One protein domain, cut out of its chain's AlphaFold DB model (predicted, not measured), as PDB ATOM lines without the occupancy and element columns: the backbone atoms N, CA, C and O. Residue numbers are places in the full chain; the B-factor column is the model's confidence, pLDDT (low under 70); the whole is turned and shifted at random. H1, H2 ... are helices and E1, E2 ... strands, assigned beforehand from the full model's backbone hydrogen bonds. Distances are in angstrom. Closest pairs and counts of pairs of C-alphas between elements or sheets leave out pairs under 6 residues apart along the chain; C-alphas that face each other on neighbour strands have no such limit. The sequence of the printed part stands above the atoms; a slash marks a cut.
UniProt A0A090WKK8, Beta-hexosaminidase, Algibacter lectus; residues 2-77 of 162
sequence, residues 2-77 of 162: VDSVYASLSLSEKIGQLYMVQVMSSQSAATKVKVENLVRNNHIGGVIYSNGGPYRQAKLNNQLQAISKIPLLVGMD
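Overview. This is residues 2 to 77 of the 162 residues of the protein "Beta-hexosaminidase" of Algibacter lectus (UniProt A0A090WKK8). A small parallel sheet, E1 E2 E3, has two long helices on it: H4 lies over the inner strand E2, and H3, beside H4, grazes the sheet. Two short helices, H1 and H2, form an arm beyond the end where the strands begin and lengthen the outline. The 76 printed residues, class mixed, hold four named helices and three named strands, in the order H1 H2 E1 H3 E2 H4 E3. The whole is compact, with a radius of gyration of the C-alphas of 12.5 A and spans of 38 by 22 by 19 A.

Arrangement. E2, residues 46 to 49, is parallel to E1, residues 20 to 23, at 31 degrees, with N 23 and O 48 2.8 A apart, within hydrogen-bond range. E2 is parallel to E3, residues 73 to 76, at 20 degrees, with N 47 and O 73 within range at 2.8 A. H4, residues 54 to 67, runs along E2 at 11 degrees on the local plane, only just set by 6 C-alphas, at a height over the sheet of 9.7 A. H3, residues 29 to 42, only grazes the sheet with residues 31 to 39. E1, H3, E2 and E2, H4, E3 are strand-helix-strand units, parallel neighbour strands with a helix between, with right-handed crossovers. Residues 36 to 40 of H3 touch residues 64 to 67 of H4, closest at the C-alphas of Arg 40 and Ile 67, 6.6 A; they run the same way at a shallow tilt of 34 degrees, only just short of steep. H2, residues 11 to 16, only just touches H3, at its residue 42 alone, with 3 pairs of C-alphas within 8 A, the closest Gly 16 and Asn 42 at 5.6 A. H1, residues 2 to 8, is close to H2 but not clearly touching, the closest C-alphas being Tyr 6 and Lys 14 at 7.6 A, and apart from H3 and H4. In H1, H2, H3 and H4 every O i to N i+4 pair is within hydrogen-bond range.

Along the chain. H1 begins at C-alpha 2, (39.586, -8.195, 36.669), and is 10.2 A long; H2 is 8.6 A. H3 is 19.1 A and H4 20.1 A. E1 is 9.5 A, E2 10.0 A and E3 10.1 A, ending at C-alpha 76, (36.641, -6.273, 12.953).

Size, cuts and confidence. The C-alphas farthest apart, Ala 7 and Gly 53, are 37.7 A apart. The printed part has no cut, and its six links are tight. Mean pLDDT of the printed part is 84.8; residues 2 and 77 are under 70.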
ATOM      1  N   VAL A   2      40.802  -7.878  37.450       69.75
ATOM      2  CA  VAL A   2      39.586  -8.195  36.669       69.75
ATOM      3  C   VAL A   2      38.474  -8.767  37.558       69.75
ATOM      4  O   VAL A   2      37.311  -8.401  37.407       69.75
ATOM      5  N   ASP A   3      38.849  -9.548  38.570       72.25
ATOM      6  CA  ASP A   3      37.928 -10.192  39.511       72.25
ATOM      7  C   ASP A   3      37.079  -9.201  40.315       72.25
ATOM      8  O   ASP A   3      35.910  -9.461  40.587       72.25
ATOM      9  N   SER A   4      37.628  -8.027  40.647       75.75
ATOM     10  CA  SER A   4      36.892  -6.995  41.386       75.75
ATOM     11  C   SER A   4      35.822  -6.328  40.524       75.75
ATOM     12  O   SER A   4      34.763  -5.976  41.038       75.75
ATOM     13  N   VAL A   5      36.085  -6.160  39.222       78.56
ATOM     14  CA  VAL A   5      35.088  -5.639  38.278       78.56
ATOM     15  C   VAL A   5      34.011  -6.697  38.072       78.56
ATOM     16  O   VAL A   5      32.835  -6.401  38.242       78.56
ATOM     17  N   TYR A   6      34.405  -7.949  37.826       78.00
ATOM     18  CA  TYR A   6      33.480  -9.068  37.644       78.00
ATOM     19  C   TYR A   6      32.561  -9.305  38.853       78.00
ATOM     20  O   TYR A   6      31.368  -9.564  38.682       78.00
ATOM     21  N   ALA A   7      33.082  -9.189  40.077       82.06
ATOM     22  CA  ALA A   7      32.295  -9.332  41.301       82.06
ATOM     23  C   ALA A   7      31.260  -8.209  41.483       82.06
ATOM     24  O   ALA A   7      30.219  -8.442  42.092       82.06
ATOM     25  N   SER A   8      31.521  -7.019  40.931       84.75
ATOM     26  CA  SER A   8      30.620  -5.865  41.027       84.75
ATOM     27  C   SER A   8      29.450  -5.892  40.032       84.75
ATOM     28  O   SER A   8      28.510  -5.116  40.185       84.75
ATOM     29  N   LEU A   9      29.484  -6.784  39.032       85.75
ATOM     30  CA  LEU A   9      28.452  -6.878  37.996       85.75
ATOM     31  C   LEU A   9      27.238  -7.692  38.444       85.75
ATOM     32  O   LEU A   9      27.363  -8.804  38.970       85.75
ATOM     33  N   SER A  10      26.054  -7.179  38.119       88.69
ATOM     34  CA  SER A  10      24.806  -7.937  38.176       88.69
ATOM     35  C   SER A  10      24.825  -9.122  37.202       88.69
ATOM     36  O   SER A  10      25.586  -9.154  36.232       88.69
ATOM     37  N   LEU A  11      23.956 -10.114  37.425       87.62
ATOM     38  CA  LEU A  11      23.835 -11.263  36.518       87.62
ATOM     39  C   LEU A  11      23.504 -10.822  35.082       87.62
ATOM     40  O   LEU A  11      24.087 -11.340  34.133       87.62
ATOM     41  N   SER A  12      22.625  -9.830  34.925       86.00
ATOM     42  CA  SER A  12      22.266  -9.267  33.620       86.00
ATOM     43  C   SER A  12      23.454  -8.596  32.926       86.00
ATOM     44  O   SER A  12      23.644  -8.799  31.731       86.00
ATOM     45  N   GLU A  13      24.289  -7.854  33.662       86.56
ATOM     46  CA  GLU A  13      25.522  -7.264  33.120       86.56
ATOM     47  C   GLU A  13      26.523  -8.346  32.703       86.56
ATOM     48  O   GLU A  13      27.091  -8.264  31.619       86.56
ATOM     49  N   LYS A  14      26.693  -9.406  33.506       87.12
ATOM     50  CA  LYS A  14      27.562 -10.543  33.156       87.12
ATOM     51  C   LYS A  14      27.110 -11.245  31.880       87.12
ATOM     52  O   LYS A  14      27.944 -11.573  31.044       87.12
ATOM     53  N   ILE A  15      25.804 -11.455  31.723       88.00
ATOM     54  CA  ILE A  15      25.228 -12.036  30.506       88.00
ATOM     55  C   ILE A  15      25.446 -11.091  29.320       88.00
ATOM     56  O   ILE A  15      25.873 -11.543  28.261       88.00
ATOM     57  N   GLY A  16      25.230  -9.784  29.501       87.56
ATOM     58  CA  GLY A  16      25.492  -8.762  28.484       87.56
ATOM     59  C   GLY A  16      26.922  -8.812  27.947       87.56
ATOM     60  O   GLY A  16      27.128  -8.798  26.732       87.56
ATOM     61  N   GLN A  17      27.906  -8.989  28.832       88.25
ATOM     62  CA  GLN A  17      29.320  -9.084  28.455       88.25
ATOM     63  C   GLN A  17      29.655 -10.264  27.520       88.25
ATOM     64  O   GLN A  17      30.694 -10.236  26.866       88.25
ATOM     65  N   LEU A  18      28.783 -11.272  27.399       87.12
ATOM     66  CA  LEU A  18      28.965 -12.398  26.472       87.12
ATOM     67  C   LEU A  18      28.500 -12.090  25.041       87.12
ATOM     68  O   LEU A  18      28.804 -12.847  24.121       87.12
ATOM     69  N   TYR A  19      27.763 -10.997  24.838       86.88
ATOM     70  CA  TYR A  19      27.225 -10.641  23.532       86.88
ATOM     71  C   TYR A  19      28.110  -9.637  22.802       86.88
ATOM     72  O   TYR A  19      28.492  -8.590  23.336       86.88
ATOM     73  N   MET A  20      28.350  -9.936  21.525       86.25
ATOM     74  CA  MET A  20      28.919  -9.005  20.561       86.25
ATOM     75  C   MET A  20      27.915  -8.725  19.448       86.25
ATOM     76  O   MET A  20      27.325  -9.649  18.890       86.25
ATOM     77  N   VAL A  21      27.726  -7.449  19.110       87.00
ATOM     78  CA  VAL A  21      26.764  -7.038  18.074       87.00
ATOM     79  C   VAL A  21      27.476  -6.504  16.842       87.00
ATOM     80  O   VAL A  21      28.462  -5.777  16.944       87.00
ATOM     81  N   GLN A  22      26.969  -6.841  15.658       83.88
ATOM     82  CA  GLN A  22      27.525  -6.317  14.417       83.88
ATOM     83  C   GLN A  22      27.088  -4.861  14.198       83.88
ATOM     84  O   GLN A  22      25.902  -4.536  14.254       83.88
ATOM     85  N   VAL A  23      28.048  -3.989  13.890       85.12
ATOM     86  CA  VAL A  23      27.839  -2.558  13.653       85.12
ATOM     87  C   VAL A  23      28.443  -2.173  12.306       85.12
ATOM     88  O   VAL A  23      29.586  -2.491  11.996       85.12
ATOM     89  N   MET A  24      27.690  -1.448  11.486       82.00
ATOM     90  CA  MET A  24      28.209  -0.862  10.248       82.00
ATOM     91  C   MET A  24      28.148   0.654  10.364       82.00
ATOM     92  O   MET A  24      27.118   1.221  10.735       82.00
ATOM     93  N   SER A  25      29.239   1.342  10.029       78.19
ATOM     94  CA  SER A  25      29.275   2.803  10.161       78.19
ATOM     95  C   SER A  25      28.408   3.519   9.111       78.19
ATOM     96  O   SER A  25      28.017   4.675   9.321       78.19
ATOM     97  N   SER A  26      28.045   2.812   8.034       76.88
ATOM     98  CA  SER A  26      27.104   3.225   6.984       76.88
ATOM     99  C   SER A  26      25.621   3.025   7.335       76.88
ATOM    100  O   SER A  26      24.766   3.470   6.574       76.88
ATOM    101  N   GLN A  27      25.286   2.387   8.464       79.81
ATOM    102  CA  GLN A  27      23.887   2.182   8.858       79.81
ATOM    103  C   GLN A  27      23.151   3.499   9.152       79.81
ATOM    104  O   GLN A  27      23.752   4.516   9.520       79.81
ATOM    105  N   SER A  28      21.820   3.442   9.031       82.81
ATOM    106  CA  SER A  28      20.922   4.553   9.344       82.81
ATOM    107  C   SER A  28      21.024   4.978  10.815       82.81
ATOM    108  O   SER A  28      21.412   4.200  11.692       82.81
ATOM    109  N   ALA A  29      20.641   6.226  11.100       82.00
ATOM    110  CA  ALA A  29      20.628   6.760  12.462       82.00
ATOM    111  C   ALA A  29      19.762   5.914  13.413       82.00
ATOM    112  O   ALA A  29      20.161   5.664  14.547       82.00
ATOM    113  N   ALA A  30      18.629   5.393  12.930       83.50
ATOM    114  CA  ALA A  30      17.743   4.539  13.717       83.50
ATOM    115  C   ALA A  30      18.439   3.257  14.202       83.50
ATOM    116  O   ALA A  30      18.245   2.845  15.345       83.50
ATOM    117  N   THR A  31      19.279   2.631  13.372       83.75
ATOM    118  CA  THR A  31      20.012   1.431  13.796       83.75
ATOM    119  C   THR A  31      21.147   1.771  14.758       83.75
ATOM    120  O   THR A  31      21.370   1.026  15.708       83.75
ATOM    121  N   LYS A  32      21.803   2.929  14.598       83.81
ATOM    122  CA  LYS A  32      22.808   3.408  15.565       83.81
ATOM    123  C   LYS A  32      22.203   3.611  16.952       83.81
ATOM    124  O   LYS A  32      22.760   3.111  17.920       83.81
ATOM    125  N   VAL A  33      21.011   4.205  17.037       87.25
ATOM    126  CA  VAL A  33      20.270   4.344  18.304       87.25
ATOM    127  C   VAL A  33      19.950   2.979  18.928       87.25
ATOM    128  O   VAL A  33      20.069   2.813  20.138       87.25
ATOM    129  N   LYS A  34      19.596   1.965  18.124       88.69
ATOM    130  CA  LYS A  34      19.395   0.599  18.643       88.69
ATOM    131  C   LYS A  34      20.675   0.035  19.260       88.69
ATOM    132  O   LYS A  34      20.611  -0.537  20.343       88.69
ATOM    133  N   VAL A  35      21.821   0.215  18.605       87.75
ATOM    134  CA  VAL A  35      23.122  -0.229  19.132       87.75
ATOM    135  C   VAL A  35      23.474   0.521  20.418       87.75
ATOM    136  O   VAL A  35      23.864  -0.109  21.395       87.75
ATOM    137  N   GLU A  36      23.274   1.838  20.463       89.25
ATOM    138  CA  GLU A  36      23.489   2.632  21.678       89.25
ATOM    139  C   GLU A  36      22.614   2.148  22.843       89.25
ATOM    140  O   GLU A  36      23.095   2.030  23.968       89.25
ATOM    141  N   ASN A  37      21.352   1.798  22.574       89.88
ATOM    142  CA  ASN A  37      20.456   1.227  23.580       89.88
ATOM    143  C   ASN A  37      20.942  -0.138  24.082       89.88
ATOM    144  O   ASN A  37      20.861  -0.395  25.279       89.88
ATOM    145  N   LEU A  38      21.484  -0.991  23.207       89.81
ATOM    146  CA  LEU A  38      22.072  -2.270  23.619       89.81
ATOM    147  C   LEU A  38      23.301  -2.060  24.515       89.81
ATOM    148  O   LEU A  38      23.461  -2.760  25.512       89.81
ATOM    149  N   VAL A  39      24.136  -1.060  24.227       90.06
ATOM    150  CA  VAL A  39      25.271  -0.713  25.100       90.06
ATOM    151  C   VAL A  39      24.794  -0.186  26.453       90.06
ATOM    152  O   VAL A  39      25.271  -0.639  27.493       90.06
ATOM    153  N   ARG A  40      23.827   0.739  26.465       88.50
ATOM    154  CA  ARG A  40      23.360   1.386  27.699       88.50
ATOM    155  C   ARG A  40      22.525   0.477  28.595       88.50
ATOM    156  O   ARG A  40      22.727   0.500  29.803       88.50
ATOM    157  N   ASN A  41      21.597  -0.281  28.013       88.69
ATOM    158  CA  ASN A  41      20.574  -1.019  28.760       88.69
ATOM    159  C   ASN A  41      20.893  -2.511  28.887       88.69
ATOM    160  O   ASN A  41      20.489  -3.140  29.860       88.69
ATOM    161  N   ASN A  42      21.591  -3.088  27.903       87.81
ATOM    162  CA  ASN A  42      21.922  -4.515  27.880       87.81
ATOM    163  C   ASN A  42      23.398  -4.791  28.187       87.81
ATOM    164  O   ASN A  42      23.776  -5.956  28.263       87.81
ATOM    165  N   HIS A  43      24.215  -3.748  28.382       89.25
ATOM    166  CA  HIS A  43      25.610  -3.845  28.817       89.25
ATOM    167  C   HIS A  43      26.430  -4.840  27.990       89.25
ATOM    168  O   HIS A  43      27.152  -5.675  28.541       89.25
ATOM    169  N   ILE A  44      26.281  -4.768  26.663       91.44
ATOM    170  CA  ILE A  44      26.982  -5.671  25.749       91.44
ATOM    171  C   ILE A  44      28.501  -5.612  25.956       91.44
ATOM    172  O   ILE A  44      29.048  -4.558  26.279       91.44
ATOM    173  N   GLY A  45      29.180  -6.742  25.768       85.94
ATOM    174  CA  GLY A  45      30.631  -6.845  25.955       85.94
ATOM    175  C   GLY A  45      31.440  -6.356  24.765       85.94
ATOM    176  O   GLY A  45      32.587  -5.941  24.924       85.94
ATOM    177  N   GLY A  46      30.855  -6.363  23.565       88.62
ATOM    178  CA  GLY A  46      31.584  -5.921  22.389       88.62
ATOM    179  C   GLY A  46      30.756  -5.601  21.158       88.62
ATOM    180  O   GLY A  46      29.546  -5.819  21.076       88.62
ATOM    181  N   VAL A  47      31.455  -5.066  20.167       89.31
ATOM    182  CA  VAL A  47      30.922  -4.687  18.862       89.31
ATOM    183  C   VAL A  47      31.832  -5.227  17.772       89.31
ATOM    184  O   VAL A  47      33.048  -5.231  17.928       89.31
ATOM    185  N   ILE A  48      31.258  -5.679  16.662       86.75
ATOM    186  CA  ILE A  48      32.005  -6.154  15.493       86.75
ATOM    187  C   ILE A  48      31.720  -5.209  14.337       86.75
ATOM    188  O   ILE A  48      30.599  -5.163  13.827       86.75
ATOM    189  N   TYR A  49      32.729  -4.452  13.918       84.75
ATOM    190  CA  TYR A  49      32.607  -3.566  12.773       84.75
ATOM    191  C   TYR A  49      32.678  -4.344  11.459       84.75
ATOM    192  O   TYR A  49      33.497  -5.244  11.279       84.75
ATOM    193  N   SER A  50      31.795  -3.974  10.539       80.25
ATOM    194  CA  SER A  50      31.783  -4.455   9.160       80.25
ATOM    195  C   SER A  50      31.902  -3.245   8.227       80.25
ATOM    196  O   SER A  50      32.788  -2.413   8.414       80.25
ATOM    197  N   ASN A  51      31.023  -3.102   7.240       76.06
ATOM    198  CA  ASN A  51      31.200  -2.118   6.179       76.06
ATOM    199  C   ASN A  51      31.037  -0.655   6.638       76.06
ATOM    200  O   ASN A  51      30.174  -0.307   7.454       76.06
ATOM    201  N   GLY A  52      31.818   0.237   6.026       78.19
ATOM    202  CA  GLY A  52      31.563   1.673   6.044       78.19
ATOM    203  C   GLY A  52      32.805   2.522   5.796       78.19
ATOM    204  O   GLY A  52      33.585   2.216   4.908       78.19
ATOM    205  N   GLY A  53      32.950   3.633   6.530       80.50
ATOM    206  CA  GLY A  53      34.073   4.562   6.353       80.50
ATOM    207  C   GLY A  53      34.910   4.720   7.626       80.50
ATOM    208  O   GLY A  53      34.326   4.766   8.715       80.50
ATOM    209  N   PRO A  54      36.247   4.854   7.522       80.00
ATOM    210  CA  PRO A  54      37.156   4.837   8.672       80.00
ATOM    211  C   PRO A  54      36.862   5.964   9.668       80.00
ATOM    212  O   PRO A  54      36.761   5.727  10.868       80.00
ATOM    213  N   TYR A  55      36.615   7.180   9.172       83.31
ATOM    214  CA  TYR A  55      36.266   8.322  10.020       83.31
ATOM    215  C   TYR A  55      34.930   8.124  10.752       83.31
ATOM    216  O   TYR A  55      34.814   8.388  11.950       83.31
ATOM    217  N   ARG A  56      33.911   7.611  10.045       83.88
ATOM    218  CA  ARG A  56      32.594   7.328  10.636       83.88
ATOM    219  C   ARG A  56      32.686   6.228  11.692       83.88
ATOM    220  O   ARG A  56      32.016   6.333  12.714       83.88
ATOM    221  N   GLN A  57      33.501   5.202  11.451       85.12
ATOM    222  CA  GLN A  57      33.755   4.137  12.415       85.12
ATOM    223  C   GLN A  57      34.460   4.671  13.658       85.12
ATOM    224  O   GLN A  57      33.955   4.441  14.747       85.12
ATOM    225  N   ALA A  58      35.554   5.421  13.514       86.12
ATOM    226  CA  ALA A  58      36.274   5.982  14.659       86.12
ATOM    227  C   ALA A  58      35.367   6.881  15.516       86.12
ATOM    228  O   ALA A  58      35.334   6.755  16.739       86.12
ATOM    229  N   LYS A  59      34.554   7.736  14.877       88.00
ATOM    230  CA  LYS A  59      33.581   8.579  15.583       88.00
ATOM    231  C   LYS A  59      32.542   7.747  16.336       88.00
ATOM    232  O   LYS A  59      32.292   8.017  17.506       88.00
ATOM    233  N   LEU A  60      31.965   6.738  15.682       86.75
ATOM    234  CA  LEU A  60      30.980   5.854  16.306       86.75
ATOM    235  C   LEU A  60      31.600   5.030  17.441       86.75
ATOM    236  O   LEU A  60      30.980   4.889  18.485       86.75
ATOM    237  N   ASN A  61      32.827   4.543  17.275       89.56
ATOM    238  CA  ASN A  61      33.546   3.797  18.303       89.56
ATOM    239  C   ASN A  61      33.751   4.656  19.555       89.56
ATOM    240  O   ASN A  61      33.380   4.249  20.649       89.56
ATOM    241  N   ASN A  62      34.227   5.893  19.386       89.69
ATOM    242  CA  ASN A  62      34.393   6.828  20.500       89.69
ATOM    243  C   ASN A  62      33.063   7.130  21.209       89.69
ATOM    244  O   ASN A  62      33.027   7.225  22.432       89.69
ATOM    245  N   GLN A  63      31.963   7.247  20.457       89.50
ATOM    246  CA  GLN A  63      30.630   7.421  21.034       89.50
ATOM    247  C   GLN A  63      30.200   6.194  21.847       89.50
ATOM    248  O   GLN A  63      29.773   6.350  22.986       89.50
ATOM    249  N   LEU A  64      30.347   4.983  21.299       88.31
ATOM    250  CA  LEU A  64      29.962   3.742  21.976       88.31
ATOM    251  C   LEU A  64      30.824   3.464  23.218       88.31
ATOM    252  O   LEU A  64      30.300   3.033  24.242       88.31
ATOM    253  N   GLN A  65      32.120   3.772  23.166       89.19
ATOM    254  CA  GLN A  65      33.003   3.665  24.329       89.19
ATOM    255  C   GLN A  65      32.628   4.671  25.424       89.19
ATOM    256  O   GLN A  65      32.605   4.309  26.593       89.19
ATOM    257  N   ALA A  66      32.268   5.908  25.065       90.00
ATOM    258  CA  ALA A  66      31.898   6.939  26.039       90.00
ATOM    259  C   ALA A  66      30.585   6.644  26.786       90.00
ATOM    260  O   ALA A  66      30.386   7.125  27.900       90.00
ATOM    261  N   ILE A  67      29.672   5.885  26.176       90.19
ATOM    262  CA  ILE A  67      28.396   5.504  26.805       90.19
ATOM    263  C   ILE A  67      28.484   4.186  27.577       90.19
ATOM    264  O   ILE A  67      27.575   3.884  28.353       90.19
ATOM    265  N   SER A  68      29.534   3.394  27.347       87.81
ATOM    266  CA  SER A  68      29.711   2.105  27.999       87.81
ATOM    267  C   SER A  68      30.354   2.271  29.372       87.81
ATOM    268  O   SER A  68      31.333   2.994  29.532       87.81
ATOM    269  N   LYS A  69      29.824   1.569  30.380       84.50
ATOM    270  CA  LYS A  69      30.432   1.524  31.722       84.50
ATOM    271  C   LYS A  69      31.713   0.685  31.745       84.50
ATOM    272  O   LYS A  69      32.635   0.994  32.492       84.50
ATOM    273  N   ILE A  70      31.740  -0.383  30.951       85.19
ATOM    274  CA  ILE A  70      32.886  -1.281  30.789       85.19
ATOM    275  C   ILE A  70      33.427  -1.071  29.374       85.19
ATOM    276  O   ILE A  70      32.621  -1.069  28.438       85.19
ATOM    277  N   PRO A  71      34.743  -0.891  29.178       85.88
ATOM    278  CA  PRO A  71      35.310  -0.737  27.842       85.88
ATOM    279  C   PRO A  71      34.868  -1.871  26.908       85.88
ATOM    280  O   PRO A  71      35.049  -3.045  27.222       85.88
ATOM    281  N   LEU A  72      34.275  -1.514  25.767       87.44
ATOM    282  CA  LEU A  72      33.763  -2.481  24.798       87.44
ATOM    283  C   LEU A  72      34.921  -3.151  24.058       87.44
ATOM    284  O   LEU A  72      35.843  -2.477  23.582       87.44
ATOM    285  N   LEU A  73      34.829  -4.465  23.866       87.31
ATOM    286  CA  LEU A  73      35.684  -5.183  22.926       87.31
ATOM    287  C   LEU A  73      35.271  -4.833  21.499       87.31
ATOM    288  O   LEU A  73      34.113  -4.976  21.112       87.31
ATOM    289  N   VAL A  74      36.229  -4.368  20.702       86.19
ATOM    290  CA  VAL A  74      35.970  -3.902  19.338       86.19
ATOM    291  C   VAL A  74      36.611  -4.886  18.381       86.19
ATOM    292  O   VAL A  74      37.834  -4.940  18.258       86.19
ATOM    293  N   GLY A  75      35.763  -5.673  17.738       82.81
ATOM    294  CA  GLY A  75      36.107  -6.626  16.703       82.81
ATOM    295  C   GLY A  75      36.042  -6.004  15.311       82.81
ATOM    296  O   GLY A  75      35.226  -5.116  15.057       82.81
ATOM    297  N   MET A  76      36.846  -6.503  14.380       77.38
ATOM    298  CA  MET A  76      36.641  -6.273  12.953       77.38
ATOM    299  C   MET A  76      37.126  -7.477  12.153       77.38
ATOM    300  O   MET A  76      38.086  -8.134  12.539       77.38
ATOM    301  N   ASP A  77      36.469  -7.750  11.037       68.81
ATOM    302  CA  ASP A  77      36.882  -8.769  10.078       68.81
ATOM    303  C   ASP A  77      37.605  -8.081   8.905       68.81
ATOM    304  O   ASP A  77      36.970  -7.507   8.014       68.81
TER     305      ASP A  77